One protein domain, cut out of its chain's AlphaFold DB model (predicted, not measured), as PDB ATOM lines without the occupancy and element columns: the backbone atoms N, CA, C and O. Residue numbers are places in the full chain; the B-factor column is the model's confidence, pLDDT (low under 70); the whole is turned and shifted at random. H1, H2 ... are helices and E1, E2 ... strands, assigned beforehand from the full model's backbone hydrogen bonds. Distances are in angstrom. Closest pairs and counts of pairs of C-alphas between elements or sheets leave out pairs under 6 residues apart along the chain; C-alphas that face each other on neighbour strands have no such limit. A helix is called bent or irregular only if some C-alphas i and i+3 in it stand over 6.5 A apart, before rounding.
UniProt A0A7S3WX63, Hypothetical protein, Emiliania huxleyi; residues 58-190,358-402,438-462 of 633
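This is residues 58 to 190, 358 to 402 and 438 to 462 of the 633 residues of the protein "Hypothetical protein" of Emiliania huxleyi (UniProt A0A7S3WX63). A twisted sheet of four strands has the long helix H6 running along E3 and E2 over one face, and H3 comes near E3 with its residues 133 to 141. The bent helix H1 meets the first part of H6 near the end of its first arm, H1a, making a corner there, while residues 58 to 63 at the other end of that arm stick out; its second arm, H1b, reaches E3, small H4 packs on H3, and H5 comes up to H2. The printed part has 203 residues, with six named helices and four named strands in the order H1 E1 H2 E2 E3 H3 E4 H4 H5 H6, class mixed. The mixed sheet runs E3 E2 E1 E4; the whole is compact, with a radius of gyration of the C-alphas of 17.0 A and spans of 55 by 39 by 33 A.

Find C-alpha 90 at (-48.582, 39.638, 35.206), where E1 begins and runs 20.3 A to residue 96. E2 is residues 109 to 115, 19.4 A; E3 120 to 126, 17.1 A; E4 156 to 159. H1, residues 60 to 83, was assigned as one helix by its hydrogen bonds, but is bent: C-alphas 73 and 76 are 7.4 A apart. Its arms are H1a, 60 to 73, 20.3 A from C-alpha 60 at (-25.089, 30.556, 66.307), and H1b, 76 to 83, 10.4 A. H2 is 97 to 100, H4 173 to 177 and H5 359 to 367. H3, 131 to 147, 23.2 A, is only just irregular, with C-alphas 133 and 136 6.9 A apart. H6, 377 to 398, runs 31.4 A to C-alpha 398 at (-46.514, 23.208, 43.268).

Look first at hairpin E2 and E3, antiparallel, with N 111 and O 124 2.8 A apart. E2 is also antiparallel to E1 (N 94 to O 112, 3.1 A), and E1 is parallel to E4 (N 93 to O 158, 2.8 A). E3, H3 and E4 form a split strand-helix-strand unit, two strands running the same way with E2 and E1 between them; its crossover is right-handed. H6 is on the sheet at a height of 10.3 A. H1a touches residues 378 to 382 of H6, closest at C-alphas 71 and 382, 5.7 A. H1b touches residues 385 to 389 of H6, closest at C-alphas 78 and 389, 6.7 A. H4 touches H3, closest at C-alphas 177 and 139, 5.7 A. H5 and H2 only just touch, with 3 pairs of C-alphas within 8 A, closest at 366 and 99, 6.4 A. Every O i to N i+4 pair is within hydrogen-bond range in H1b, H4, H5 and H6, but 9 of 10 in H1a and 11 of 13 in H3; H2 is too short for one.

The C-alphas of Pro 58 and Asp 168, the two farthest apart, are 57.2 A apart. Two cuts leave out residues 191 to 357, a gap of 10.1 A between C-alphas, and 403 to 437, a gap of 11.3 A. The link from E4 to H4 is long, and residues 438 to 462 hold no named element. Mean pLDDT of the printed part is 80.1; 37 residues are under 70, among them 358 to 374 and 438 to 446.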
ATOM      1  N   PRO A  58     -22.465  23.195  66.518       61.25
ATOM      2  CA  PRO A  58     -23.538  24.052  66.007       61.25
ATOM      3  C   PRO A  58     -23.816  25.247  66.937       61.25
ATOM      4  O   PRO A  58     -24.819  25.307  67.646       61.25
ATOM      5  N   THR A  59     -22.907  26.224  66.945       70.19
ATOM      6  CA  THR A  59     -23.110  27.527  67.595       70.19
ATOM      7  C   THR A  59     -23.760  28.515  66.625       70.19
ATOM      8  O   THR A  59     -23.577  28.425  65.412       70.19
ATOM      9  N   ALA A  60     -24.473  29.519  67.143       67.69
ATOM     10  CA  ALA A  60     -25.089  30.556  66.307       67.69
ATOM     11  C   ALA A  60     -24.068  31.391  65.502       67.69
ATOM     12  O   ALA A  60     -24.428  31.967  64.478       67.69
ATOM     13  N   ALA A  61     -22.805  31.454  65.942       69.88
ATOM     14  CA  ALA A  61     -21.719  32.053  65.168       69.88
ATOM     15  C   ALA A  61     -21.317  31.139  64.002       69.88
ATOM     16  O   ALA A  61     -21.340  31.569  62.854       69.88
ATOM     17  N   ASN A  62     -21.056  29.861  64.285       67.12
ATOM     18  CA  ASN A  62     -20.634  28.874  63.288       67.12
ATOM     19  C   ASN A  62     -21.684  28.670  62.191       67.12
ATOM     20  O   ASN A  62     -21.343  28.656  61.014       67.12
ATOM     21  N   ILE A  63     -22.969  28.602  62.558       71.00
ATOM     22  CA  ILE A  63     -24.086  28.495  61.607       71.00
ATOM     23  C   ILE A  63     -24.112  29.699  60.648       71.00
ATOM     24  O   ILE A  63     -24.327  29.519  59.452       71.00
ATOM     25  N   ARG A  64     -23.845  30.919  61.141       74.44
ATOM     26  CA  ARG A  64     -23.739  32.119  60.291       74.44
ATOM     27  C   ARG A  64     -22.503  32.076  59.395       74.44
ATOM     28  O   ARG A  64     -22.631  32.367  58.212       74.44
ATOM     29  N   THR A  65     -21.345  31.681  59.924       77.62
ATOM     30  CA  THR A  65     -20.108  31.543  59.139       77.62
ATOM     31  C   THR A  65     -20.291  30.539  58.004       77.62
ATOM     32  O   THR A  65     -20.102  30.899  56.846       77.62
ATOM     33  N   SER A  66     -20.759  29.321  58.292       74.81
ATOM     34  CA  SER A  66     -21.021  28.313  57.257       74.81
ATOM     35  C   SER A  66     -22.070  28.787  56.247       74.81
ATOM     36  O   SER A  66     -21.900  28.557  55.054       74.81
ATOM     37  N   LYS A  67     -23.120  29.507  56.679       80.00
ATOM     38  CA  LYS A  67     -24.109  30.096  55.759       80.00
ATOM     39  C   LYS A  67     -23.495  31.144  54.823       80.00
ATOM     40  O   LYS A  67     -23.862  31.170  53.653       80.00
ATOM     41  N   LEU A  68     -22.561  31.970  55.302       83.75
ATOM     42  CA  LEU A  68     -21.837  32.934  54.467       83.75
ATOM     43  C   LEU A  68     -20.893  32.244  53.474       83.75
ATOM     44  O   LEU A  68     -20.873  32.627  52.309       83.75
ATOM     45  N   GLU A  69     -20.154  31.208  53.883       81.81
ATOM     46  CA  GLU A  69     -19.300  30.454  52.951       81.81
ATOM     47  C   GLU A  69     -20.132  29.723  51.884       81.81
ATOM     48  O   GLU A  69     -19.832  29.824  50.693       81.81
ATOM     49  N   TYR A  70     -21.245  29.087  52.269       81.31
ATOM     50  CA  TYR A  70     -22.207  28.542  51.307       81.31
ATOM     51  C   TYR A  70     -22.810  29.630  50.408       81.31
ATOM     52  O   TYR A  70     -23.013  29.384  49.221       81.31
ATOM     53  N   TYR A  71     -23.070  30.837  50.919       87.44
ATOM     54  CA  TYR A  71     -23.578  31.930  50.089       87.44
ATOM     55  C   TYR A  71     -22.569  32.362  49.021       87.44
ATOM     56  O   TYR A  71     -22.957  32.503  47.866       87.44
ATOM     57  N   LYS A  72     -21.275  32.479  49.346       86.88
ATOM     58  CA  LYS A  72     -20.227  32.779  48.349       86.88
ATOM     59  C   LYS A  72     -20.192  31.744  47.218       86.88
ATOM     60  O   LYS A  72     -20.047  32.118  46.059       86.88
ATOM     61  N   ILE A  73     -20.351  30.460  47.554       84.06
ATOM     62  CA  ILE A  73     -20.366  29.353  46.584       84.06
ATOM     63  C   ILE A  73     -21.640  29.388  45.722       84.06
ATOM     64  O   ILE A  73     -21.565  29.256  44.501       84.06
ATOM     65  N   TYR A  74     -22.810  29.581  46.340       86.06
ATOM     66  CA  TYR A  74     -24.099  29.462  45.654       86.06
ATOM     67  C   TYR A  74     -24.646  30.769  45.059       86.06
ATOM     68  O   TYR A  74     -25.534  30.688  44.213       86.06
ATOM     69  N   LYS A  75     -24.128  31.958  45.408       89.12
ATOM     70  CA  LYS A  75     -24.602  33.258  44.880       89.12
ATOM     71  C   LYS A  75     -24.750  33.274  43.348       89.12
ATOM     72  O   LYS A  75     -25.815  33.696  42.902       89.12
ATOM     73  N   PRO A  76     -23.811  32.745  42.534       89.75
ATOM     74  CA  PRO A  76     -23.995  32.686  41.083       89.75
ATOM     75  C   PRO A  76     -25.197  31.841  40.633       89.75
ATOM     76  O   PRO A  76     -25.883  32.199  39.681       89.75
ATOM     77  N   PHE A  77     -25.491  30.736  41.322       87.19
ATOM     78  CA  PHE A  77     -26.654  29.885  41.035       87.19
ATOM     79  C   PHE A  77     -27.962  30.537  41.510       87.19
ATOM     80  O   PHE A  77     -28.982  30.442  40.834       87.19
ATOM     81  N   LEU A  78     -27.932  31.249  42.641       90.00
ATOM     82  CA  LEU A  78     -29.076  32.011  43.158       90.00
ATOM     83  C   LEU A  78     -29.426  33.200  42.242       90.00
ATOM     84  O   LEU A  78     -30.604  33.465  42.017       90.00
ATOM     85  N   ILE A  79     -28.422  33.876  41.666       90.62
ATOM     86  CA  ILE A  79     -28.615  34.878  40.603       90.62
ATOM     87  C   ILE A  79     -29.164  34.196  39.346       90.62
ATOM     88  O   ILE A  79     -30.197  34.628  38.839       90.62
ATOM     89  N   GLY A  80     -28.542  33.095  38.903       89.31
ATOM     90  CA  GLY A  80     -28.992  32.270  37.776       89.31
ATOM     91  C   GLY A  80     -30.475  31.887  37.848       89.31
ATOM     92  O   GLY A  80     -31.191  31.946  36.847       89.31
ATOM     93  N   ASP A  81     -30.968  31.553  39.046       90.25
ATOM     94  CA  ASP A  81     -32.367  31.186  39.260       90.25
ATOM     95  C   ASP A  81     -33.327  32.369  39.100       90.25
ATOM     96  O   ASP A  81     -34.442  32.191  38.615       90.25
ATOM     97  N   ILE A  82     -32.897  33.574  39.473       92.56
ATOM     98  CA  ILE A  82     -33.676  34.799  39.298       92.56
ATOM     99  C   ILE A  82     -33.653  35.254  37.839       92.56
ATOM    100  O   ILE A  82     -34.716  35.534  37.280       92.56
ATOM    101  N   VAL A  83     -32.483  35.289  37.193       91.38
ATOM    102  CA  VAL A  83     -32.365  35.836  35.832       91.38
ATOM    103  C   VAL A  83     -33.073  34.964  34.788       91.38
ATOM    104  O   VAL A  83     -33.712  35.502  33.886       91.38
ATOM    105  N   ARG A  84     -33.119  33.634  34.967       87.94
ATOM    106  CA  ARG A  84     -33.893  32.735  34.084       87.94
ATOM    107  C   ARG A  84     -35.421  32.839  34.237       87.94
ATOM    108  O   ARG A  84     -36.148  32.230  33.452       87.94
ATOM    109  N   ARG A  85     -35.944  33.546  35.250       89.31
ATOM    110  CA  ARG A  85     -37.393  33.627  35.519       89.31
ATOM    111  C   ARG A  85     -38.046  34.822  34.825       89.31
ATOM    112  O   ARG A  85     -37.619  35.969  34.972       89.31
ATOM    113  N   SER A  86     -39.155  34.534  34.143       88.00
ATOM    114  CA  SER A  86     -40.087  35.504  33.561       88.00
ATOM    115  C   SER A  86     -41.352  35.626  34.432       88.00
ATOM    116  O   SER A  86     -41.792  34.621  34.998       88.00
ATOM    117  N   PRO A  87     -41.978  36.815  34.547       85.75
ATOM    118  CA  PRO A  87     -43.236  36.990  35.277       85.75
ATOM    119  C   PRO A  87     -44.444  36.332  34.588       85.75
ATOM    120  O   PRO A  87     -45.487  36.160  35.220       85.75
ATOM    121  N   GLY A  88     -44.341  35.976  33.303       82.62
ATOM    122  CA  GLY A  88     -45.500  35.629  32.481       82.62
ATOM    123  C   GLY A  88     -46.331  36.872  32.151       82.62
ATOM    124  O   GLY A  88     -45.786  37.919  31.808       82.62
ATOM    125  N   ARG A  89     -47.664  36.786  32.255       77.88
ATOM    126  CA  ARG A  89     -48.558  37.877  31.818       77.88
ATOM    127  C   ARG A  89     -48.703  39.020  32.819       77.88
ATOM    128  O   ARG A  89     -49.215  40.086  32.464       77.88
ATOM    129  N   ALA A  90     -48.304  38.786  34.063       80.69
ATOM    130  CA  ALA A  90     -48.582  39.638  35.206       80.69
ATOM    131  C   ALA A  90     -47.371  39.701  36.139       80.69
ATOM    132  O   ALA A  90     -46.807  38.664  36.481       80.69
ATOM    133  N   ALA A  91     -47.022  40.901  36.601       85.31
ATOM    134  CA  ALA A  91     -46.042  41.105  37.664       85.31
ATOM    135  C   ALA A  91     -46.641  41.946  38.801       85.31
ATOM    136  O   ALA A  91     -47.533  42.761  38.577       85.31
ATOM    137  N   SER A  92     -46.152  41.786  40.025       84.25
ATOM    138  CA  SER A  92     -46.506  42.639  41.161       84.25
ATOM    139  C   SER A  92     -45.268  43.025  41.959       84.25
ATOM    140  O   SER A  92     -44.487  42.139  42.305       84.25
ATOM    141  N   SER A  93     -45.116  44.312  42.274       86.69
ATOM    142  CA  SER A  93     -44.018  44.842  43.085       86.69
ATOM    143  C   SER A  93     -44.493  45.362  44.441       86.69
ATOM    144  O   SER A  93     -45.405  46.195  44.494       86.69
ATOM    145  N   ASP A  94     -43.837  44.912  45.509       79.81
ATOM    146  CA  ASP A  94     -44.113  45.303  46.897       79.81
ATOM    147  C   ASP A  94     -42.811  45.560  47.675       79.81
ATOM    148  O   ASP A  94     -41.786  44.933  47.386       79.81
ATOM    149  N   GLY A  95     -42.854  46.476  48.643       78.50
ATOM    150  CA  GLY A  95     -41.721  46.909  49.459       78.50
ATOM    151  C   GLY A  95     -41.881  46.533  50.935       78.50
ATOM    152  O   GLY A  95     -42.898  46.819  51.566       78.50
ATOM    153  N   THR A  96     -40.859  45.910  51.531       74.50
ATOM    154  CA  THR A  96     -40.828  45.589  52.966       74.50
ATOM    155  C   THR A  96     -39.700  46.308  53.706       74.50
ATOM    156  O   THR A  96     -38.510  46.101  53.471       74.50
ATOM    157  N   PHE A  97     -40.108  47.145  54.658       71.88
ATOM    158  CA  PHE A  97     -39.243  48.018  55.455       71.88
ATOM    159  C   PHE A  97     -38.703  47.329  56.725       71.88
ATOM    160  O   PHE A  97     -37.652  47.685  57.255       71.88
ATOM    161  N   ARG A  98     -39.417  46.319  57.250       65.81
ATOM    162  CA  ARG A  98     -39.164  45.737  58.589       65.81
ATOM    163  C   ARG A  98     -37.856  44.936  58.685       65.81
ATOM    164  O   ARG A  98     -37.316  44.797  59.785       65.81
ATOM    165  N   ILE A  99     -37.353  44.433  57.559       67.31
ATOM    166  CA  ILE A  99     -36.071  43.715  57.464       67.31
ATOM    167  C   ILE A  99     -34.918  44.722  57.445       67.31
ATOM    168  O   ILE A  99     -33.985  44.613  58.238       67.31
ATOM    169  N   MET A 100     -35.028  45.738  56.587       75.62
ATOM    170  CA  MET A 100     -34.014  46.776  56.394       75.62
ATOM    171  C   MET A 100     -33.860  47.675  57.632       75.62
ATOM    172  O   MET A 100     -32.752  47.932  58.085       75.62
ATOM    173  N   GLY A 101     -34.954  47.985  58.336       66.19
ATOM    174  CA  GLY A 101     -34.909  48.605  59.672       66.19
ATOM    175  C   GLY A 101     -34.227  47.765  60.774       66.19
ATOM    176  O   GLY A 101     -34.288  48.129  61.951       66.19
ATOM    177  N   ARG A 102     -33.618  46.616  60.436       69.06
ATOM    178  CA  ARG A 102     -32.802  45.763  61.318       69.06
ATOM    179  C   ARG A 102     -31.418  45.422  60.743       69.06
ATOM    180  O   ARG A 102     -30.636  44.789  61.464       69.06
ATOM    181  N   THR A 103     -31.096  45.827  59.516       70.50
ATOM    182  CA  THR A 103     -29.745  45.729  58.940       70.50
ATOM    183  C   THR A 103     -28.886  46.927  59.357       70.50
ATOM    184  O   THR A 103     -29.371  47.913  59.910       70.50
ATOM    185  N   LYS A 104     -27.570  46.820  59.162       73.50
ATOM    186  CA  LYS A 104     -26.620  47.938  59.243       73.50
ATOM    187  C   LYS A 104     -26.294  48.416  57.826       73.50
ATOM    188  O   LYS A 104     -25.191  48.175  57.350       73.50
ATOM    189  N   SER A 105     -27.272  49.015  57.164       76.69
ATOM    190  CA  SER A 105     -27.192  49.425  55.762       76.69
ATOM    191  C   SER A 105     -27.860  50.772  55.549       76.69
ATOM    192  O   SER A 105     -28.750  51.145  56.310       76.69
ATOM    193  N   ASP A 106     -27.509  51.426  54.448       78.00
ATOM    194  CA  ASP A 106     -28.194  52.623  53.956       78.00
ATOM    195  C   ASP A 106     -29.549  52.318  53.290       78.00
ATOM    196  O   ASP A 106     -30.352  53.221  53.065       78.00
ATOM    197  N   GLY A 107     -29.819  51.050  52.964       81.25
ATOM    198  CA  GLY A 107     -31.113  50.603  52.453       81.25
ATOM    199  C   GLY A 107     -32.202  50.618  53.528       81.25
ATOM    200  O   GLY A 107     -31.989  50.103  54.626       81.25
ATOM    201  N   GLU A 108     -33.379  51.147  53.184       81.38
ATOM    202  CA  GLU A 108     -34.581  51.187  54.033       81.38
ATOM    203  C   GLU A 108     -35.709  50.272  53.520       81.38
ATOM    204  O   GLU A 108     -36.629  49.949  54.273       81.38
ATOM    205  N   VAL A 109     -35.648  49.818  52.258       84.06
ATOM    206  CA  VAL A 109     -36.689  48.987  51.629       84.06
ATOM    207  C   VAL A 109     -36.089  47.789  50.894       84.06
ATOM    208  O   VAL A 109     -35.212  47.946  50.048       84.06
ATOM    209  N   LEU A 110     -36.602  46.588  51.179       88.50
ATOM    210  CA  LEU A 110     -36.446  45.417  50.313       88.50
ATOM    211  C   LEU A 110     -37.638  45.373  49.355       88.50
ATOM    212  O   LEU A 110     -38.767  45.169  49.796       88.50
ATOM    213  N   VAL A 111     -37.392  45.541  48.061       90.06
ATOM    214  CA  VAL A 111     -38.419  45.525  47.013       90.06
ATOM    215  C   VAL A 111     -38.396  44.177  46.304       90.06
ATOM    216  O   VAL A 111     -37.343  43.719  45.863       90.06
ATOM    217  N   LEU A 112     -39.559  43.540  46.173       91.38
ATOM    218  CA  LEU A 112     -39.730  42.231  45.539       91.38
ATOM    219  C   LEU A 112     -40.585  42.368  44.282       91.38
ATOM    220  O   LEU A 112     -41.652  42.974  44.342       91.38
ATOM    221  N   ILE A 113     -40.173  41.751  43.173       92.00
ATOM    222  CA  ILE A 113     -41.001  41.594  41.970       92.00
ATOM    223  C   ILE A 113     -41.443  40.135  41.880       92.00
ATOM    224  O   ILE A 113     -40.623  39.216  41.852       92.00
ATOM    225  N   ILE A 114     -42.754  39.929  41.838       86.56
ATOM    226  CA  ILE A 114     -43.415  38.624  41.891       86.56
ATOM    227  C   ILE A 114     -44.201  38.411  40.590       86.56
ATOM    228  O   ILE A 114     -44.943  39.295  40.175       86.56
ATOM    229  N   GLY A 115     -44.043  37.259  39.939       80.50
ATOM    230  CA  GLY A 115     -44.742  36.891  38.704       80.50
ATOM    231  C   GLY A 115     -46.152  36.324  38.914       80.50
ATOM    232  O   GLY A 115     -46.608  36.114  40.039       80.50
ATOM    233  N   GLU A 116     -46.827  36.003  37.810       74.81
ATOM    234  CA  GLU A 116     -48.206  35.483  37.748       74.81
ATOM    235  C   GLU A 116     -48.418  34.170  38.530       74.81
ATOM    236  O   GLU A 116     -49.512  33.892  39.017       74.81
ATOM    237  N   GLU A 117     -47.364  33.367  38.663       71.75
ATOM    238  CA  GLU A 117     -47.326  32.108  39.428       71.75
ATOM    239  C   GLU A 117     -47.024  32.303  40.917       71.75
ATOM    240  O   GLU A 117     -46.941  31.339  41.674       71.75
ATOM    241  N   HIS A 118     -46.818  33.549  41.333       72.56
ATOM    242  CA  HIS A 118     -46.185  33.920  42.588       72.56
ATOM    243  C   HIS A 118     -44.705  33.496  42.714       72.56
ATOM    244  O   HIS A 118     -44.157  33.543  43.812       72.56
ATOM    245  N   SER A 119     -43.988  33.153  41.645       82.19
ATOM    246  CA  SER A 119     -42.515  33.124  41.694       82.19
ATOM    247  C   SER A 119     -41.964  34.533  41.974       82.19
ATOM    248  O   SER A 119     -42.502  35.517  41.473       82.19
ATOM    249  N   ILE A 120     -40.922  34.666  42.792       90.62
ATOM    250  CA  ILE A 120     -40.136  35.901  42.915       90.62
ATOM    251  C   ILE A 120     -39.163  35.922  41.734       90.62
ATOM    252  O   ILE A 120     -38.326  35.032  41.586       90.62
ATOM    253  N   VAL A 121     -39.309  36.922  40.866       92.19
ATOM    254  CA  VAL A 121     -38.580  37.036  39.592       92.19
ATOM    255  C   VAL A 121     -37.548  38.164  39.594       92.19
ATOM    256  O   VAL A 121     -36.748  38.252  38.670       92.19
ATOM    257  N   CYS A 122     -37.543  39.033  40.606       94.06
ATOM    258  CA  CYS A 122     -36.480  40.011  40.842       94.06
ATOM    259  C   CYS A 122     -36.555  40.543  42.282       94.06
ATOM    260  O   CYS A 122     -37.624  40.485  42.897       94.06
ATOM    261  N   TRP A 123     -35.455  41.083  42.814       93.50
ATOM    262  CA  TRP A 123     -35.453  41.782  44.103       93.50
ATOM    263  C   TRP A 123     -34.319  42.808  44.223       93.50
ATOM    264  O   TRP A 123     -33.209  42.596  43.730       93.50
ATOM    265  N   PHE A 124     -34.595  43.909  44.921       92.12
ATOM    266  CA  PHE A 124     -33.696  45.053  45.089       92.12
ATOM    267  C   PHE A 124     -33.676  45.517  46.547       92.12
ATOM    268  O   PHE A 124     -34.689  45.405  47.238       92.12
ATOM    269  N   VAL A 125     -32.569  46.106  46.996       90.88
ATOM    270  CA  VAL A 125     -32.549  46.951  48.200       90.88
ATOM    271  C   VAL A 125     -32.412  48.413  47.773       90.88
ATOM    272  O   VAL A 125     -31.558  48.743  46.953       90.88
ATOM    273  N   THR A 126     -33.254  49.291  48.315       88.75
ATOM    274  CA  THR A 126     -33.271  50.734  48.020       88.75
ATOM    275  C   THR A 126     -33.400  51.565  49.298       88.75
ATOM    276  O   THR A 126     -33.739  51.041  50.361       88.75
ATOM    277  N   ARG A 127     -33.140  52.880  49.217       85.44
ATOM    278  CA  ARG A 127     -33.405  53.814  50.329       85.44
ATOM    279  C   ARG A 127     -34.887  54.212  50.396       85.44
ATOM    280  O   ARG A 127     -35.347  54.746  51.393       85.44
ATOM    281  N   SER A 128     -35.643  53.974  49.327       82.50
ATOM    282  CA  SER A 128     -37.050  54.339  49.183       82.50
ATOM    283  C   SER A 128     -37.729  53.521  48.080       82.50
ATOM    284  O   SER A 128     -37.076  53.013  47.171       82.50
ATOM    285  N   GLU A 129     -39.061  53.467  48.073       80.69
ATOM    286  CA  GLU A 129     -39.822  52.967  46.915       80.69
ATOM    287  C   GLU A 129     -39.984  54.030  45.805       80.69
ATOM    288  O   GLU A 129     -40.954  53.981  45.048       80.69
ATOM    289  N   SER A 130     -39.149  55.075  45.753       83.56
ATOM    290  CA  SER A 130     -39.306  56.154  44.761       83.56
ATOM    291  C   SER A 130     -39.104  55.631  43.336       83.56
ATOM    292  O   SER A 130     -38.266  54.761  43.098       83.56
ATOM    293  N   TRP A 131     -39.857  56.153  42.363       84.62
ATOM    294  CA  TRP A 131     -39.717  55.709  40.969       84.62
ATOM    295  C   TRP A 131     -38.325  56.024  40.408       84.62
ATOM    296  O   TRP A 131     -37.857  55.329  39.512       84.62
ATOM    297  N   GLU A 132     -37.648  57.018  40.972       84.31
ATOM    298  CA  GLU A 132     -36.262  57.391  40.714       84.31
ATOM    299  C   GLU A 132     -35.282  56.282  41.140       84.31
ATOM    300  O   GLU A 132     -34.402  55.920  40.361       84.31
ATOM    301  N   GLU A 133     -35.449  55.698  42.334       86.25
ATOM    302  CA  GLU A 133     -34.604  54.593  42.822       86.25
ATOM    303  C   GLU A 133     -35.015  53.221  42.277       86.25
ATOM    304  O   GLU A 133     -34.175  52.327  42.181       86.25
ATOM    305  N   LEU A 134     -36.276  53.044  41.877       88.81
ATOM    306  CA  LEU A 134     -36.751  51.822  41.222       88.81
ATOM    307  C   LEU A 134     -36.384  51.762  39.731       88.81
ATOM    308  O   LEU A 134     -36.244  50.663  39.190       88.81
ATOM    309  N   ARG A 135     -36.248  52.911  39.047       89.94
ATOM    310  CA  ARG A 135     -36.092  52.969  37.582       89.94
ATOM    311  C   ARG A 135     -34.915  52.133  37.058       89.94
ATOM    312  O   ARG A 135     -35.187  51.330  36.173       89.94
ATOM    313  N   PRO A 136     -33.665  52.240  37.557       89.19
ATOM    314  CA  PRO A 136     -32.546  51.479  36.993       89.19
ATOM    315  C   PRO A 136     -32.752  49.955  37.033       89.19
ATOM    316  O   PRO A 136     -32.545  49.279  36.028       89.19
ATOM    317  N   GLY A 137     -33.236  49.417  38.154       89.62
ATOM    318  CA  GLY A 137     -33.488  47.985  38.329       89.62
ATOM    319  C   GLY A 137     -34.690  47.498  37.523       89.62
ATOM    320  O   GLY A 137     -34.652  46.417  36.941       89.62
ATOM    321  N   LEU A 138     -35.744  48.314  37.419       93.19
ATOM    322  CA  LEU A 138     -36.877  48.025  36.539       93.19
ATOM    323  C   LEU A 138     -36.496  48.082  35.050       93.19
ATOM    324  O   LEU A 138     -37.055  47.307  34.277       93.19
ATOM    325  N   THR A 139     -35.549  48.941  34.650       92.88
ATOM    326  CA  THR A 139     -34.985  48.946  33.289       92.88
ATOM    327  C   THR A 139     -34.183  47.674  33.039       92.88
ATOM    328  O   THR A 139     -34.513  46.950  32.108       92.88
ATOM    329  N   ALA A 140     -33.236  47.319  33.915       91.25
ATOM    330  CA  ALA A 140     -32.463  46.080  33.780       91.25
ATOM    331  C   ALA A 140     -33.371  44.832  33.708       91.25
ATOM    332  O   ALA A 140     -33.182  43.964  32.857       91.25
ATOM    333  N   PHE A 141     -34.431  44.789  34.525       94.44
ATOM    334  CA  PHE A 141     -35.458  43.746  34.462       94.44
ATOM    335  C   PHE A 141     -36.229  43.749  33.129       94.44
ATOM    336  O   PHE A 141     -36.438  42.682  32.556       94.44
ATOM    337  N   ARG A 142     -36.623  44.917  32.596       95.44
ATOM    338  CA  ARG A 142     -37.245  45.049  31.262       95.44
ATOM    339  C   ARG A 142     -36.316  44.525  30.165       95.44
ATOM    340  O   ARG A 142     -36.748  43.702  29.358       95.44
ATOM    341  N   ASP A 143     -35.050  44.926  30.191       93.81
ATOM    342  CA  ASP A 143     -34.024  44.466  29.254       93.81
ATOM    343  C   ASP A 143     -33.823  42.947  29.366       93.81
ATOM    344  O   ASP A 143     -33.603  42.273  28.362       93.81
ATOM    345  N   ARG A 144     -33.969  42.359  30.562       93.69
ATOM    346  CA  ARG A 144     -33.953  40.900  30.728       93.69
ATOM    347  C   ARG A 144     -35.123  40.217  30.049       93.69
ATOM    348  O   ARG A 144     -34.935  39.202  29.382       93.69
ATOM    349  N   LEU A 145     -36.334  40.751  30.202       93.88
ATOM    350  CA  LEU A 145     -37.504  40.180  29.537       93.88
ATOM    351  C   LEU A 145     -37.394  40.292  28.011       93.88
ATOM    352  O   LEU A 145     -37.937  39.435  27.316       93.88
ATOM    353  N   GLU A 146     -36.675  41.293  27.499       94.12
ATOM    354  CA  GLU A 146     -36.313  41.408  26.083       94.12
ATOM    355  C   GLU A 146     -35.301  40.325  25.672       94.12
ATOM    356  O   GLU A 146     -35.602  39.552  24.764       94.12
ATOM    357  N   ARG A 147     -34.183  40.164  26.405       92.00
ATOM    358  CA  ARG A 147     -33.196  39.080  26.176       92.00
ATOM    359  C   ARG A 147     -33.826  37.678  26.231       92.00
ATOM    360  O   ARG A 147     -33.429  36.799  25.475       92.00
ATOM    361  N   LEU A 148     -34.829  37.475  27.089       89.50
ATOM    362  CA  LEU A 148     -35.590  36.222  27.215       89.50
ATOM    363  C   LEU A 148     -36.712  36.046  26.170       89.50
ATOM    364  O   LEU A 148     -37.374  35.009  26.175       89.50
ATOM    365  N   GLY A 149     -37.013  37.046  25.332       91.81
ATOM    366  CA  GLY A 149     -38.147  36.999  24.395       91.81
ATOM    367  C   GLY A 149     -39.527  36.951  25.074       91.81
ATOM    368  O   GLY A 149     -40.499  36.460  24.498       91.81
ATOM    369  N   THR A 150     -39.637  37.434  26.318       91.25
ATOM    370  CA  THR A 150     -40.879  37.399  27.120       91.25
ATOM    371  C   THR A 150     -41.484  38.770  27.426       91.25
ATOM    372  O   THR A 150     -42.595  38.820  27.953       91.25
ATOM    373  N   LEU A 151     -40.818  39.874  27.068       94.38
ATOM    374  CA  LEU A 151     -41.277  41.245  27.341       94.38
ATOM    375  C   LEU A 151     -42.706  41.502  26.839       94.38
ATOM    376  O   LEU A 151     -43.536  42.029  27.577       94.38
ATOM    377  N   GLU A 152     -43.027  41.044  25.628       92.25
ATOM    378  CA  GLU A 152     -44.372  41.141  25.052       92.25
ATOM    379  C   GLU A 152     -45.462  40.411  25.850       92.25
ATOM    380  O   GLU A 152     -46.640  40.740  25.723       92.25
ATOM    381  N   GLN A 153     -45.118  39.394  26.641       86.81
ATOM    382  CA  GLN A 153     -46.111  38.617  27.386       86.81
ATOM    383  C   GLN A 153     -46.678  39.433  28.554       86.81
ATOM    384  O   GLN A 153     -47.867  39.321  28.870       86.81
ATOM    385  N   LEU A 154     -45.833  40.273  29.160       87.62
ATOM    386  CA  LEU A 154     -46.146  41.092  30.321       87.62
ATOM    387  C   LEU A 154     -47.150  42.195  29.947       87.62
ATOM    388  O   LEU A 154     -46.838  43.120  29.201       87.62
ATOM    389  N   ALA A 155     -48.369  42.094  30.481       79.62
ATOM    390  CA  ALA A 155     -49.502  42.948  30.108       79.62
ATOM    391  C   ALA A 155     -50.135  43.710  31.286       79.62
ATOM    392  O   ALA A 155     -50.998  44.565  31.084       79.62
ATOM    393  N   ALA A 156     -49.749  43.394  32.524       81.38
ATOM    394  CA  ALA A 156     -50.292  44.033  33.717       81.38
ATOM    395  C   ALA A 156     -49.284  44.046  34.871       81.38
ATOM    396  O   ALA A 156     -48.556  43.075  35.088       81.38
ATOM    397  N   TRP A 157     -49.295  45.140  35.637       85.81
ATOM    398  CA  TRP A 157     -48.473  45.315  36.831       85.81
ATOM    399  C   TRP A 157     -49.327  45.693  38.038       85.81
ATOM    400  O   TRP A 157     -50.209  46.547  37.917       85.81
ATOM    401  N   TRP A 158     -49.040  45.114  39.202       82.12
ATOM    402  CA  TRP A 158     -49.647  45.496  40.477       82.12
ATOM    403  C   TRP A 158     -48.623  46.127  41.424       82.12
ATOM    404  O   TRP A 158     -47.492  45.667  41.510       82.12
ATOM    405  N   SER A 159     -49.001  47.183  42.139       82.06
ATOM    406  CA  SER A 159     -48.173  47.791  43.189       82.06
ATOM    407  C   SER A 159     -49.033  48.631  44.123       82.06
ATOM    408  O   SER A 159     -49.959  49.305  43.666       82.06
ATOM    409  N   ASP A 160     -48.703  48.660  45.414       72.94
ATOM    410  CA  ASP A 160     -49.367  49.555  46.364       72.94
ATOM    411  C   ASP A 160     -49.049  51.046  46.120       72.94
ATOM    412  O   ASP A 160     -49.869  51.895  46.478       72.94
ATOM    413  N   ARG A 161     -47.984  51.378  45.366       72.12
ATOM    414  CA  ARG A 161     -47.774  52.730  44.797       72.12
ATOM    415  C   ARG A 161     -48.743  53.104  43.672       72.12
ATOM    416  O   ARG A 161     -48.739  54.250  43.230       72.12
ATOM    417  N   CYS A 162     -49.600  52.181  43.223       77.31
ATOM    418  CA  CYS A 162     -50.682  52.433  42.269       77.31
ATOM    419  C   CYS A 162     -50.215  53.215  41.017       77.31
ATOM    420  O   CYS A 162     -49.231  52.836  40.394       77.31
ATOM    421  N   CYS A 163     -50.904  54.300  40.645       78.56
ATOM    422  CA  CYS A 163     -50.428  55.273  39.662       78.56
ATOM    423  C   CYS A 163     -49.772  56.516  40.286       78.56
ATOM    424  O   CYS A 163     -49.583  57.496  39.576       78.56
ATOM    425  N   ASP A 164     -49.502  56.521  41.595       75.44
ATOM    426  CA  ASP A 164     -48.828  57.617  42.309       75.44
ATOM    427  C   ASP A 164     -49.454  59.014  42.085       75.44
ATOM    428  O   ASP A 164     -48.784  60.020  41.873       75.44
ATOM    429  N   GLY A 165     -50.790  59.069  42.019       73.31
ATOM    430  CA  GLY A 165     -51.540  60.298  41.718       73.31
ATOM    431  C   GLY A 165     -51.490  60.765  40.252       73.31
ATOM    432  O   GLY A 165     -52.169  61.732  39.911       73.31
ATOM    433  N   CYS A 166     -50.757  60.074  39.372       77.06
ATOM    434  CA  CYS A 166     -50.631  60.410  37.953       77.06
ATOM    435  C   CYS A 166     -52.005  60.484  37.259       77.06
ATOM    436  O   CYS A 166     -52.776  59.520  37.266       77.06
ATOM    437  N   LEU A 167     -52.306  61.643  36.664       77.94
ATOM    438  CA  LEU A 167     -53.601  61.935  36.037       77.94
ATOM    439  C   LEU A 167     -53.815  61.132  34.748       77.94
ATOM    440  O   LEU A 167     -54.895  60.582  34.533       77.94
ATOM    441  N   ASP A 168     -52.774  61.051  33.918       85.69
ATOM    442  CA  ASP A 168     -52.743  60.266  32.688       85.69
ATOM    443  C   ASP A 168     -51.973  58.967  32.929       85.69
ATOM    444  O   ASP A 168     -50.742  58.920  32.876       85.69
ATOM    445  N   VAL A 169     -52.718  57.890  33.176       85.38
ATOM    446  CA  VAL A 169     -52.139  56.576  33.475       85.38
ATOM    447  C   VAL A 169     -51.266  56.022  32.343       85.38
ATOM    448  O   VAL A 169     -50.458  55.142  32.625       85.38
ATOM    449  N   THR A 170     -51.382  56.515  31.104       88.50
ATOM    450  CA  THR A 170     -50.566  56.052  29.963       88.50
ATOM    451  C   THR A 170     -49.154  56.642  29.962       88.50
ATOM    452  O   THR A 170     -48.228  56.017  29.458       88.50
ATOM    453  N   LYS A 171     -48.953  57.809  30.591       89.19
ATOM    454  CA  LYS A 171     -47.652  58.507  30.657       89.19
ATOM    455  C   LYS A 171     -46.824  58.171  31.905       89.19
ATOM    456  O   LYS A 171     -45.715  58.680  32.068       89.19
ATOM    457  N   HIS A 172     -47.359  57.327  32.786       91.19
ATOM    458  CA  HIS A 172     -46.755  56.931  34.058       91.19
ATOM    459  C   HIS A 172     -45.370  56.276  33.889       91.19
ATOM    460  O   HIS A 172     -45.151  55.519  32.946       91.19
ATOM    461  N   VAL A 173     -44.457  56.497  34.845       90.62
ATOM    462  CA  VAL A 173     -43.043  56.065  34.774       90.62
ATOM    463  C   VAL A 173     -42.875  54.585  34.417       90.62
ATOM    464  O   VAL A 173     -42.086  54.268  33.533       90.62
ATOM    465  N   LEU A 174     -43.657  53.679  35.016       91.50
ATOM    466  CA  LEU A 174     -43.589  52.255  34.662       91.50
ATOM    467  C   LEU A 174     -43.867  51.977  33.170       91.50
ATOM    468  O   LEU A 174     -43.236  51.088  32.616       91.50
ATOM    469  N   VAL A 175     -44.760  52.725  32.510       92.31
ATOM    470  CA  VAL A 175     -45.057  52.547  31.072       92.31
ATOM    471  C   VAL A 175     -43.856  52.960  30.217       92.31
ATOM    472  O   VAL A 175     -43.534  52.294  29.240       92.31
ATOM    473  N   GLN A 176     -43.147  54.017  30.629       93.62
ATOM    474  CA  GLN A 176     -41.909  54.469  29.983       93.62
ATOM    475  C   GLN A 176     -40.796  53.417  30.111       93.62
ATOM    476  O   GLN A 176     -40.061  53.162  29.161       93.62
ATOM    477  N   ILE A 177     -40.666  52.803  31.292       94.56
ATOM    478  CA  ILE A 177     -39.663  51.760  31.544       94.56
ATOM    479  C   ILE A 177     -40.022  50.488  30.768       94.56
ATOM    480  O   ILE A 177     -39.202  49.976  30.019       94.56
ATOM    481  N   MET A 178     -41.265  50.017  30.885       94.81
ATOM    482  CA  MET A 178     -41.757  48.765  30.296       94.81
ATOM    483  C   MET A 178     -42.143  48.902  28.811       94.81
ATOM    484  O   MET A 178     -43.005  48.169  28.318       94.81
ATOM    485  N   HIS A 179     -41.523  49.830  28.080       93.06
ATOM    486  CA  HIS A 179     -41.741  49.997  26.645       93.06
ATOM    487  C   HIS A 179     -41.291  48.737  25.879       93.06
ATOM    488  O   HIS A 179     -40.271  48.124  26.203       93.06
ATOM    489  N   GLY A 180     -42.089  48.326  24.890       91.25
ATOM    490  CA  GLY A 180     -41.974  47.024  24.216       91.25
ATOM    491  C   GLY A 180     -42.790  45.897  24.873       91.25
ATOM    492  O   GLY A 180     -43.014  44.864  24.249       91.25
ATOM    493  N   SER A 181     -43.298  46.090  26.098       94.56
ATOM    494  CA  SER A 181     -44.282  45.179  26.705       94.56
ATOM    495  C   SER A 181     -45.722  45.558  26.335       94.56
ATOM    496  O   SER A 181     -45.977  46.564  25.674       94.56
ATOM    497  N   ARG A 182     -46.699  44.785  26.828       87.69
ATOM    498  CA  ARG A 182     -48.133  45.117  26.738       87.69
ATOM    499  C   ARG A 182     -48.627  45.953  27.931       87.69
ATOM    500  O   ARG A 182     -49.835  46.148  28.075       87.69
ATOM    501  N   ILE A 183     -47.735  46.466  28.789       89.31
ATOM    502  CA  ILE A 183     -48.077  47.445  29.832       89.31
ATOM    503  C   ILE A 183     -48.297  48.813  29.178       89.31
ATOM    504  O   ILE A 183     -47.360  49.552  28.907       89.31
ATOM    505  N   TRP A 184     -49.566  49.167  28.969       87.88
ATOM    506  CA  TRP A 184     -49.997  50.450  28.395       87.88
ATOM    507  C   TRP A 184     -50.430  51.488  29.449       87.88
ATOM    508  O   TRP A 184     -50.818  52.604  29.104       87.88
ATOM    509  N   ARG A 185     -50.421  51.121  30.739       88.06
ATOM    510  CA  ARG A 185     -50.880  51.976  31.846       88.06
ATOM    511  C   ARG A 185     -50.128  51.734  33.155       88.06
ATOM    512  O   ARG A 185     -49.570  50.662  33.377       88.06
ATOM    513  N   ALA A 186     -50.203  52.723  34.039       85.94
ATOM    514  CA  ALA A 186     -49.753  52.691  35.427       85.94
ATOM    515  C   ALA A 186     -50.213  51.436  36.208       85.94
ATOM    516  O   ALA A 186     -51.265  50.877  35.884       85.94
ATOM    517  N   PRO A 187     -49.500  51.019  37.273       82.81
ATOM    518  CA  PRO A 187     -49.889  49.875  38.093       82.81
ATOM    519  C   PRO A 187     -51.336  49.904  38.606       82.81
ATOM    520  O   PRO A 187     -51.901  50.935  38.984       82.81
ATOM    521  N   TYR A 188     -51.936  48.720  38.683       75.44
ATOM    522  CA  TYR A 188     -53.109  48.478  39.515       75.44
ATOM    523  C   TYR A 188     -52.665  48.417  40.990       75.44
ATOM    524  O   TYR A 188     -51.750  47.673  41.321       75.44
ATOM    525  N   LYS A 189     -53.322  49.131  41.908       72.69
ATOM    526  CA  LYS A 189     -53.195  48.824  43.350       72.69
ATOM    527  C   LYS A 189     -54.114  47.672  43.714       72.69
ATOM    528  O   LYS A 189     -55.146  47.495  43.059       72.69
ATOM    529  N   ASP A 190     -53.745  46.877  44.720       67.94
ATOM    530  CA  ASP A 190     -54.626  45.810  45.176       67.94
ATOM    531  C   ASP A 190     -55.967  46.420  45.610       67.94
ATOM    532  O   ASP A 190     -56.048  47.225  46.542       67.94
ATOM    533  N   ASN A 358     -50.093  41.526  52.328       45.94
ATOM    534  CA  ASN A 358     -48.930  40.747  51.857       45.94
ATOM    535  C   ASN A 358     -48.226  39.988  53.010       45.94
ATOM    536  O   ASN A 358     -47.168  39.378  52.849       45.94
ATOM    537  N   GLU A 359     -48.882  39.953  54.179       48.84
ATOM    538  CA  GLU A 359     -48.441  39.340  55.426       48.84
ATOM    539  C   GLU A 359     -47.935  37.909  55.326       48.84
ATOM    540  O   GLU A 359     -47.131  37.567  56.167       48.84
ATOM    541  N   VAL A 360     -48.371  37.042  54.406       44.44
ATOM    542  CA  VAL A 360     -47.879  35.646  54.427       44.44
ATOM    543  C   VAL A 360     -46.410  35.591  54.005       44.44
ATOM    544  O   VAL A 360     -45.582  35.055  54.732       44.44
ATOM    545  N   ARG A 361     -46.060  36.233  52.886       50.38
ATOM    546  CA  ARG A 361     -44.674  36.291  52.394       50.38
ATOM    547  C   ARG A 361     -43.824  37.249  53.199       50.38
ATOM    548  O   ARG A 361     -42.695  36.925  53.548       50.38
ATOM    549  N   HIS A 362     -44.392  38.394  53.572       51.69
ATOM    550  CA  HIS A 362     -43.719  39.287  54.501       51.69
ATOM    551  C   HIS A 362     -43.568  38.650  55.883       51.69
ATOM    552  O   HIS A 362     -42.633  39.014  56.574       51.69
ATOM    553  N   ARG A 363     -44.386  37.678  56.302       53.03
ATOM    554  CA  ARG A 363     -44.147  36.907  57.530       53.03
ATOM    555  C   ARG A 363     -42.981  35.950  57.357       53.03
ATOM    556  O   ARG A 363     -42.056  36.100  58.132       53.03
ATOM    557  N   THR A 364     -42.938  35.113  56.320       55.47
ATOM    558  CA  THR A 364     -41.771  34.244  56.062       55.47
ATOM    559  C   THR A 364     -40.464  35.043  55.999       55.47
ATOM    560  O   THR A 364     -39.478  34.681  56.633       55.47
ATOM    561  N   LEU A 365     -40.467  36.201  55.328       57.84
ATOM    562  CA  LEU A 365     -39.295  37.080  55.259       57.84
ATOM    563  C   LEU A 365     -39.043  37.904  56.544       57.84
ATOM    564  O   LEU A 365     -37.925  38.353  56.762       57.84
ATOM    565  N   ASN A 366     -40.040  38.094  57.419       58.53
ATOM    566  CA  ASN A 366     -39.859  38.706  58.744       58.53
ATOM    567  C   ASN A 366     -39.470  37.685  59.829       58.53
ATOM    568  O   ASN A 366     -38.843  38.084  60.808       58.53
ATOM    569  N   GLU A 367     -39.824  36.407  59.661       58.78
ATOM    570  CA  GLU A 367     -39.469  35.267  60.523       58.78
ATOM    571  C   GLU A 367     -37.953  35.034  60.505       58.78
ATOM    572  O   GLU A 367     -37.364  34.836  61.566       58.78
ATOM    573  N   ILE A 368     -37.303  35.229  59.347       55.84
ATOM    574  CA  ILE A 368     -35.835  35.361  59.197       55.84
ATOM    575  C   ILE A 368     -35.229  36.319  60.237       55.84
ATOM    576  O   ILE A 368     -34.124  36.105  60.731       55.84
ATOM    577  N   VAL A 369     -35.950  37.395  60.564       50.44
ATOM    578  CA  VAL A 369     -35.463  38.506  61.392       50.44
ATOM    579  C   VAL A 369     -36.025  38.476  62.816       50.44
ATOM    580  O   VAL A 369     -35.761  39.400  63.593       50.44
ATOM    581  N   GLU A 370     -36.809  37.466  63.204       46.38
ATOM    582  CA  GLU A 370     -37.274  37.343  64.588       46.38
ATOM    583  C   GLU A 370     -36.140  36.850  65.504       46.38
ATOM    584  O   GLU A 370     -35.415  35.906  65.213       46.38
ATOM    585  N   GLY A 371     -35.931  37.561  66.617       49.09
ATOM    586  CA  GLY A 371     -34.841  37.297  67.563       49.09
ATOM    587  C   GLY A 371     -33.475  37.912  67.221       49.09
ATOM    588  O   GLY A 371     -32.625  37.969  68.109       49.09
ATOM    589  N   ILE A 372     -33.247  38.427  66.004       48.50
ATOM    590  CA  ILE A 372     -31.955  39.023  65.609       48.50
ATOM    591  C   ILE A 372     -32.097  40.527  65.334       48.50
ATOM    592  O   ILE A 372     -32.920  40.961  64.532       48.50
ATOM    593  N   ALA A 373     -31.261  41.330  65.992       52.03
ATOM    594  CA  ALA A 373     -31.124  42.763  65.743       52.03
ATOM    595  C   ALA A 373     -29.720  43.078  65.205       52.03
ATOM    596  O   ALA A 373     -28.741  42.512  65.695       52.03
ATOM    597  N   ARG A 374     -29.623  44.035  64.269       64.94
ATOM    598  CA  ARG A 374     -28.369  44.533  63.667       64.94
ATOM    599  C   ARG A 374     -27.610  43.472  62.856       64.94
ATOM    600  O   ARG A 374     -26.439  43.200  63.132       64.94
ATOM    601  N   LEU A 375     -28.275  42.901  61.852       72.81
ATOM    602  CA  LEU A 375     -27.621  42.092  60.813       72.81
ATOM    603  C   LEU A 375     -26.633  42.955  60.002       72.81
ATOM    604  O   LEU A 375     -26.876  44.143  59.800       72.81
ATOM    605  N   GLY A 376     -25.521  42.370  59.550       80.69
ATOM    606  CA  GLY A 376     -24.677  42.969  58.507       80.69
ATOM    607  C   GLY A 376     -25.245  42.677  57.116       80.69
ATOM    608  O   GLY A 376     -26.030  41.734  56.985       80.69
ATOM    609  N   GLU A 377     -24.853  43.461  56.106       86.12
ATOM    610  CA  GLU A 377     -25.364  43.324  54.731       86.12
ATOM    611  C   GLU A 377     -25.195  41.901  54.198       86.12
ATOM    612  O   GLU A 377     -26.203  41.271  53.907       86.12
ATOM    613  N   ASP A 378     -23.982  41.341  54.202       85.44
ATOM    614  CA  ASP A 378     -23.694  39.994  53.675       85.44
ATOM    615  C   ASP A 378     -24.590  38.897  54.277       85.44
ATOM    616  O   ASP A 378     -25.005  37.962  53.593       85.44
ATOM    617  N   VAL A 379     -24.906  39.010  55.575       83.88
ATOM    618  CA  VAL A 379     -25.761  38.044  56.284       83.88
ATOM    619  C   VAL A 379     -27.213  38.216  55.855       83.88
ATOM    620  O   VAL A 379     -27.877  37.225  55.574       83.88
ATOM    621  N   ALA A 380     -27.697  39.456  55.758       84.25
ATOM    622  CA  ALA A 380     -29.047  39.740  55.283       84.25
ATOM    623  C   ALA A 380     -29.222  39.398  53.792       84.25
ATOM    624  O   ALA A 380     -30.262  38.876  53.408       84.25
ATOM    625  N   GLU A 381     -28.204  39.636  52.966       88.88
ATOM    626  CA  GLU A 381     -28.163  39.287  51.545       88.88
ATOM    627  C   GLU A 381     -28.247  37.766  51.359       88.88
ATOM    628  O   GLU A 381     -29.112  37.287  50.625       88.88
ATOM    629  N   ALA A 382     -27.437  37.004  52.105       87.75
ATOM    630  CA  ALA A 382     -27.506  35.546  52.145       87.75
ATOM    631  C   ALA A 382     -28.860  35.037  52.670       87.75
ATOM    632  O   ALA A 382     -29.461  34.135  52.085       87.75
ATOM    633  N   ASP A 383     -29.357  35.609  53.771       85.12
ATOM    634  CA  ASP A 383     -30.638  35.244  54.375       85.12
ATOM    635  C   ASP A 383     -31.808  35.444  53.398       85.12
ATOM    636  O   ASP A 383     -32.608  34.523  53.215       85.12
ATOM    637  N   ILE A 384     -31.873  36.602  52.733       87.25
ATOM    638  CA  ILE A 384     -32.896  36.924  51.732       87.25
ATOM    639  C   ILE A 384     -32.742  36.029  50.500       87.25
ATOM    640  O   ILE A 384     -33.728  35.434  50.072       87.25
ATOM    641  N   ALA A 385     -31.537  35.877  49.944       89.19
ATOM    642  CA  ALA A 385     -31.325  35.119  48.712       89.19
ATOM    643  C   ALA A 385     -31.713  33.636  48.852       89.19
ATOM    644  O   ALA A 385     -32.406  33.100  47.985       89.19
ATOM    645  N   PHE A 386     -31.343  32.980  49.959       86.44
ATOM    646  CA  PHE A 386     -31.761  31.597  50.212       86.44
ATOM    647  C   PHE A 386     -33.274  31.477  50.465       86.44
ATOM    648  O   PHE A 386     -33.884  30.518  49.998       86.44
ATOM    649  N   ALA A 387     -33.904  32.440  51.148       86.69
ATOM    650  CA  ALA A 387     -35.351  32.417  51.386       86.69
ATOM    651  C   ALA A 387     -36.176  32.696  50.117       86.69
ATOM    652  O   ALA A 387     -37.208  32.064  49.895       86.69
ATOM    653  N   VAL A 388     -35.705  33.602  49.256       88.88
ATOM    654  CA  VAL A 388     -36.262  33.853  47.919       88.88
ATOM    655  C   VAL A 388     -36.179  32.586  47.066       88.88
ATOM    656  O   VAL A 388     -37.177  32.187  46.468       88.88
ATOM    657  N   PHE A 389     -35.024  31.916  47.063       88.31
ATOM    658  CA  PHE A 389     -34.837  30.655  46.352       88.31
ATOM    659  C   PHE A 389     -35.725  29.525  46.904       88.31
ATOM    660  O   PHE A 389     -36.359  28.815  46.125       88.31
ATOM    661  N   GLN A 390     -35.860  29.391  48.229       85.12
ATOM    662  CA  GLN A 390     -36.775  28.415  48.833       85.12
ATOM    663  C   GLN A 390     -38.234  28.689  48.434       85.12
ATOM    664  O   GLN A 390     -38.920  27.780  47.973       85.12
ATOM    665  N   ALA A 391     -38.702  29.937  48.536       84.88
ATOM    666  CA  ALA A 391     -40.061  30.313  48.141       84.88
ATOM    667  C   ALA A 391     -40.322  30.095  46.636       84.88
ATOM    668  O   ALA A 391     -41.439  29.758  46.239       84.88
ATOM    669  N   ASN A 392     -39.294  30.253  45.796       86.50
ATOM    670  CA  ASN A 392     -39.335  29.888  44.381       86.50
ATOM    671  C   ASN A 392     -39.423  28.374  44.171       86.50
ATOM    672  O   ASN A 392     -40.219  27.925  43.346       86.50
ATOM    673  N   ARG A 393     -38.670  27.578  44.937       82.88
ATOM    674  CA  ARG A 393     -38.744  26.117  44.872       82.88
ATOM    675  C   ARG A 393     -40.101  25.583  45.334       82.88
ATOM    676  O   ARG A 393     -40.630  24.687  44.689       82.88
ATOM    677  N   GLU A 394     -40.694  26.139  46.389       81.06
ATOM    678  CA  GLU A 394     -42.049  25.776  46.840       81.06
ATOM    679  C   GLU A 394     -43.098  26.015  45.734       81.06
ATOM    680  O   GLU A 394     -44.000  25.199  45.535       81.06
ATOM    681  N   VAL A 395     -42.944  27.093  44.954       78.94
ATOM    682  CA  VAL A 395     -43.750  27.358  43.749       78.94
ATOM    683  C   VAL A 395     -43.450  26.341  42.641       78.94
ATOM    684  O   VAL A 395     -44.376  25.808  42.036       78.94
ATOM    685  N   ASP A 396     -42.184  26.024  42.378       77.94
ATOM    686  CA  ASP A 396     -41.806  25.078  41.322       77.94
ATOM    687  C   ASP A 396     -42.225  23.626  41.625       77.94
ATOM    688  O   ASP A 396     -42.602  22.909  40.697       77.94
ATOM    689  N   VAL A 397     -42.255  23.208  42.897       75.31
ATOM    690  CA  VAL A 397     -42.865  21.936  43.337       75.31
ATOM    691  C   VAL A 397     -44.379  21.962  43.105       75.31
ATOM    692  O   VAL A 397     -44.923  21.046  42.491       75.31
ATOM    693  N   LEU A 398     -45.068  23.045  43.492       71.25
ATOM    694  CA  LEU A 398     -46.514  23.208  43.268       71.25
ATOM    695  C   LEU A 398     -46.909  23.153  41.776       71.25
ATOM    696  O   LEU A 398     -48.023  22.740  41.452       71.25
ATOM    697  N   PHE A 399     -46.009  23.552  40.872       68.19
ATOM    698  CA  PHE A 399     -46.190  23.467  39.417       68.19
ATOM    699  C   PHE A 399     -45.560  22.219  38.765       68.19
ATOM    700  O   PHE A 399     -45.581  22.115  37.537       68.19
ATOM    701  N   GLY A 400     -45.034  21.266  39.542       66.25
ATOM    702  CA  GLY A 400     -44.492  20.004  39.024       66.25
ATOM    703  C   GLY A 400     -43.227  20.160  38.174       66.25
ATOM    704  O   GLY A 400     -43.026  19.404  37.229       66.25
ATOM    705  N   ARG A 401     -42.395  21.168  38.466       72.75
ATOM    706  CA  ARG A 401     -41.062  21.375  37.858       72.75
ATOM    707  C   ARG A 401     -39.930  20.760  38.682       72.75
ATOM    708  O   ARG A 401     -38.827  20.589  38.174       72.75
ATOM    709  N   VAL A 402     -40.191  20.510  39.962       70.56
ATOM    710  CA  VAL A 402     -39.274  19.948  40.958       70.56
ATOM    711  C   VAL A 402     -40.058  18.901  41.741       70.56
ATOM    712  O   VAL A 402     -41.242  19.103  42.006       70.56
ATOM    713  N   SER A 438     -46.524  18.574  34.239       44.44
ATOM    714  CA  SER A 438     -47.956  18.612  33.905       44.44
ATOM    715  C   SER A 438     -48.488  20.032  33.651       44.44
ATOM    716  O   SER A 438     -49.650  20.211  33.278       44.44
ATOM    717  N   SER A 439     -47.649  21.055  33.848       51.53
ATOM    718  CA  SER A 439     -47.975  22.456  33.594       51.53
ATOM    719  C   SER A 439     -47.919  22.788  32.098       51.53
ATOM    720  O   SER A 439     -46.991  22.395  31.399       51.53
ATOM    721  N   SER A 440     -48.842  23.622  31.616       47.38
ATOM    722  CA  SER A 440     -48.854  24.138  30.237       47.38
ATOM    723  C   SER A 440     -47.819  25.246  29.966       47.38
ATOM    724  O   SER A 440     -48.025  26.097  29.099       47.38
ATOM    725  N   ARG A 441     -46.714  25.271  30.720       53.91
ATOM    726  CA  ARG A 441     -45.610  26.225  30.567       53.91
ATOM    727  C   ARG A 441     -44.289  25.488  30.352       53.91
ATOM    728  O   ARG A 441     -44.121  24.405  30.914       53.91
ATOM    729  N   PRO A 442     -43.351  26.061  29.575       53.12
ATOM    730  CA  PRO A 442     -42.047  25.447  29.374       53.12
ATOM    731  C   PRO A 442     -41.327  25.253  30.720       53.12
ATOM    732  O   PRO A 442     -41.490  26.081  31.627       53.12
ATOM    733  N   PRO A 443     -40.527  24.181  30.871       61.19
ATOM    734  CA  PRO A 443     -39.674  24.023  32.037       61.19
ATOM    735  C   PRO A 443     -38.683  25.189  32.116       61.19
ATOM    736  O   PRO A 443     -38.166  25.655  31.100       61.19
ATOM    737  N   LEU A 444     -38.387  25.639  33.336       63.09
ATOM    738  CA  LEU A 444     -37.249  26.523  33.564       63.09
ATOM    739  C   LEU A 444     -35.986  25.714  33.240       63.09
ATOM    740  O   LEU A 444     -35.703  24.736  33.931       63.09
ATOM    741  N   GLY A 445     -35.276  26.099  32.175       66.81
ATOM    742  CA  GLY A 445     -34.120  25.365  31.647       66.81
ATOM    743  C   GLY A 445     -33.015  25.121  32.687       66.81
ATOM    744  O   GLY A 445     -33.026  25.763  33.744       66.81
ATOM    745  N   PRO A 446     -32.069  24.199  32.403       67.06
ATOM    746  CA  PRO A 446     -31.058  23.753  33.362       67.06
ATOM    747  C   PRO A 446     -30.362  24.949  34.006       67.06
ATOM    748  O   PRO A 446     -29.941  25.877  33.310       67.06
ATOM    749  N   LEU A 447     -30.299  24.955  35.340       75.31
ATOM    750  CA  LEU A 447     -29.758  26.095  36.064       75.31
ATOM    751  C   LEU A 447     -28.259  26.221  35.794       75.31
ATOM    752  O   LEU A 447     -27.509  25.260  35.942       75.31
ATOM    753  N   LYS A 448     -27.830  27.434  35.447       82.50
ATOM    754  CA  LYS A 448     -26.425  27.787  35.261       82.50
ATOM    755  C   LYS A 448     -26.007  28.812  36.318       82.50
ATOM    756  O   LYS A 448     -26.833  29.642  36.705       82.50
ATOM    757  N   PRO A 449     -24.752  28.780  36.793       86.88
ATOM    758  CA  PRO A 449     -24.206  29.862  37.597       86.88
ATOM    759  C   PRO A 449     -23.991  31.103  36.720       86.88
ATOM    760  O   PRO A 449     -23.356  31.001  35.677       86.88
ATOM    761  N   VAL A 450     -24.472  32.260  37.174       88.12
ATOM    762  CA  VAL A 450     -24.298  33.565  36.514       88.12
ATOM    763  C   VAL A 450     -23.470  34.475  37.424       88.12
ATOM    764  O   VAL A 450     -23.842  34.735  38.570       88.12
ATOM    765  N   ARG A 451     -22.312  34.916  36.938       90.31
ATOM    766  CA  ARG A 451     -21.271  35.654  37.668       90.31
ATOM    767  C   ARG A 451     -21.240  37.124  37.252       90.31
ATOM    768  O   ARG A 451     -21.691  37.480  36.170       90.31
ATOM    769  N   GLU A 452     -20.685  37.981  38.107       86.81
ATOM    770  CA  GLU A 452     -20.475  39.394  37.767       86.81
ATOM    771  C   GLU A 452     -19.569  39.506  36.528       86.81
ATOM    772  O   GLU A 452     -18.461  38.971  36.514       86.81
ATOM    773  N   GLY A 453     -20.077  40.163  35.478       85.69
ATOM    774  CA  GLY A 453     -19.441  40.250  34.159       85.69
ATOM    775  C   GLY A 453     -20.057  39.359  33.070       85.69
ATOM    776  O   GLY A 453     -19.825  39.626  31.892       85.69
ATOM    777  N   ASP A 454     -20.876  38.359  33.415       88.88
ATOM    778  CA  ASP A 454     -21.606  37.560  32.419       88.88
ATOM    779  C   ASP A 454     -22.728  38.388  31.760       88.88
ATOM    780  O   ASP A 454     -23.390  39.194  32.412       88.88
ATOM    781  N   ALA A 455     -23.029  38.141  30.479       87.62
ATOM    782  CA  ALA A 455     -24.079  38.866  29.737       87.62
ATOM    783  C   ALA A 455     -25.520  38.629  30.259       87.62
ATOM    784  O   ALA A 455     -26.463  39.320  29.863       87.62
ATOM    785  N   GLU A 456     -25.703  37.644  31.141       87.00
ATOM    786  CA  GLU A 456     -26.963  37.357  31.834       87.00
ATOM    787  C   GLU A 456     -27.036  38.003  33.233       87.00
ATOM    788  O   GLU A 456     -28.093  37.948  33.861       87.00
ATOM    789  N   TRP A 457     -25.949  38.607  33.729       89.62
ATOM    790  CA  TRP A 457     -25.844  39.114  35.100       89.62
ATOM    791  C   TRP A 457     -26.572  40.441  35.323       89.62
ATOM    792  O   TRP A 457     -26.529  41.352  34.498       89.62
ATOM    793  N   GLU A 458     -27.178  40.568  36.504       89.00
ATOM    794  CA  GLU A 458     -27.884  41.761  36.964       89.00
ATOM    795  C   GLU A 458     -27.550  42.066  38.426       89.00
ATOM    796  O   GLU A 458     -27.469  41.166  39.267       89.00
ATOM    797  N   ALA A 459     -27.415  43.356  38.742       88.38
ATOM    798  CA  ALA A 459     -27.271  43.827  40.112       88.38
ATOM    799  C   ALA A 459     -28.602  43.657  40.868       88.38
ATOM    800  O   ALA A 459     -29.596  44.320  40.564       88.38
ATOM    801  N   LEU A 460     -28.608  42.775  41.867       89.81
ATOM    802  CA  LEU A 460     -29.758  42.454  42.719       89.81
ATOM    803  C   LEU A 460     -29.457  42.810  44.181       89.81
ATOM    804  O   LEU A 460     -28.301  42.963  44.573       89.81
ATOM    805  N   GLY A 461     -30.494  42.927  45.013       90.19
ATOM    806  CA  GLY A 461     -30.320  43.105  46.460       90.19
ATOM    807  C   GLY A 461     -29.439  44.301  46.842       90.19
ATOM    808  O   GLY A 461     -29.712  45.423  46.416       90.19
ATOM    809  N   PHE A 462     -28.391  44.077  47.641       90.62
ATOM    810  CA  PHE A 462     -27.447  45.136  48.018       90.62
ATOM    811  C   PHE A 462     -26.435  45.481  46.912       90.62
ATOM    812  O   PHE A 462     -25.939  46.604  46.904       90.62
TER     813      PHE A 462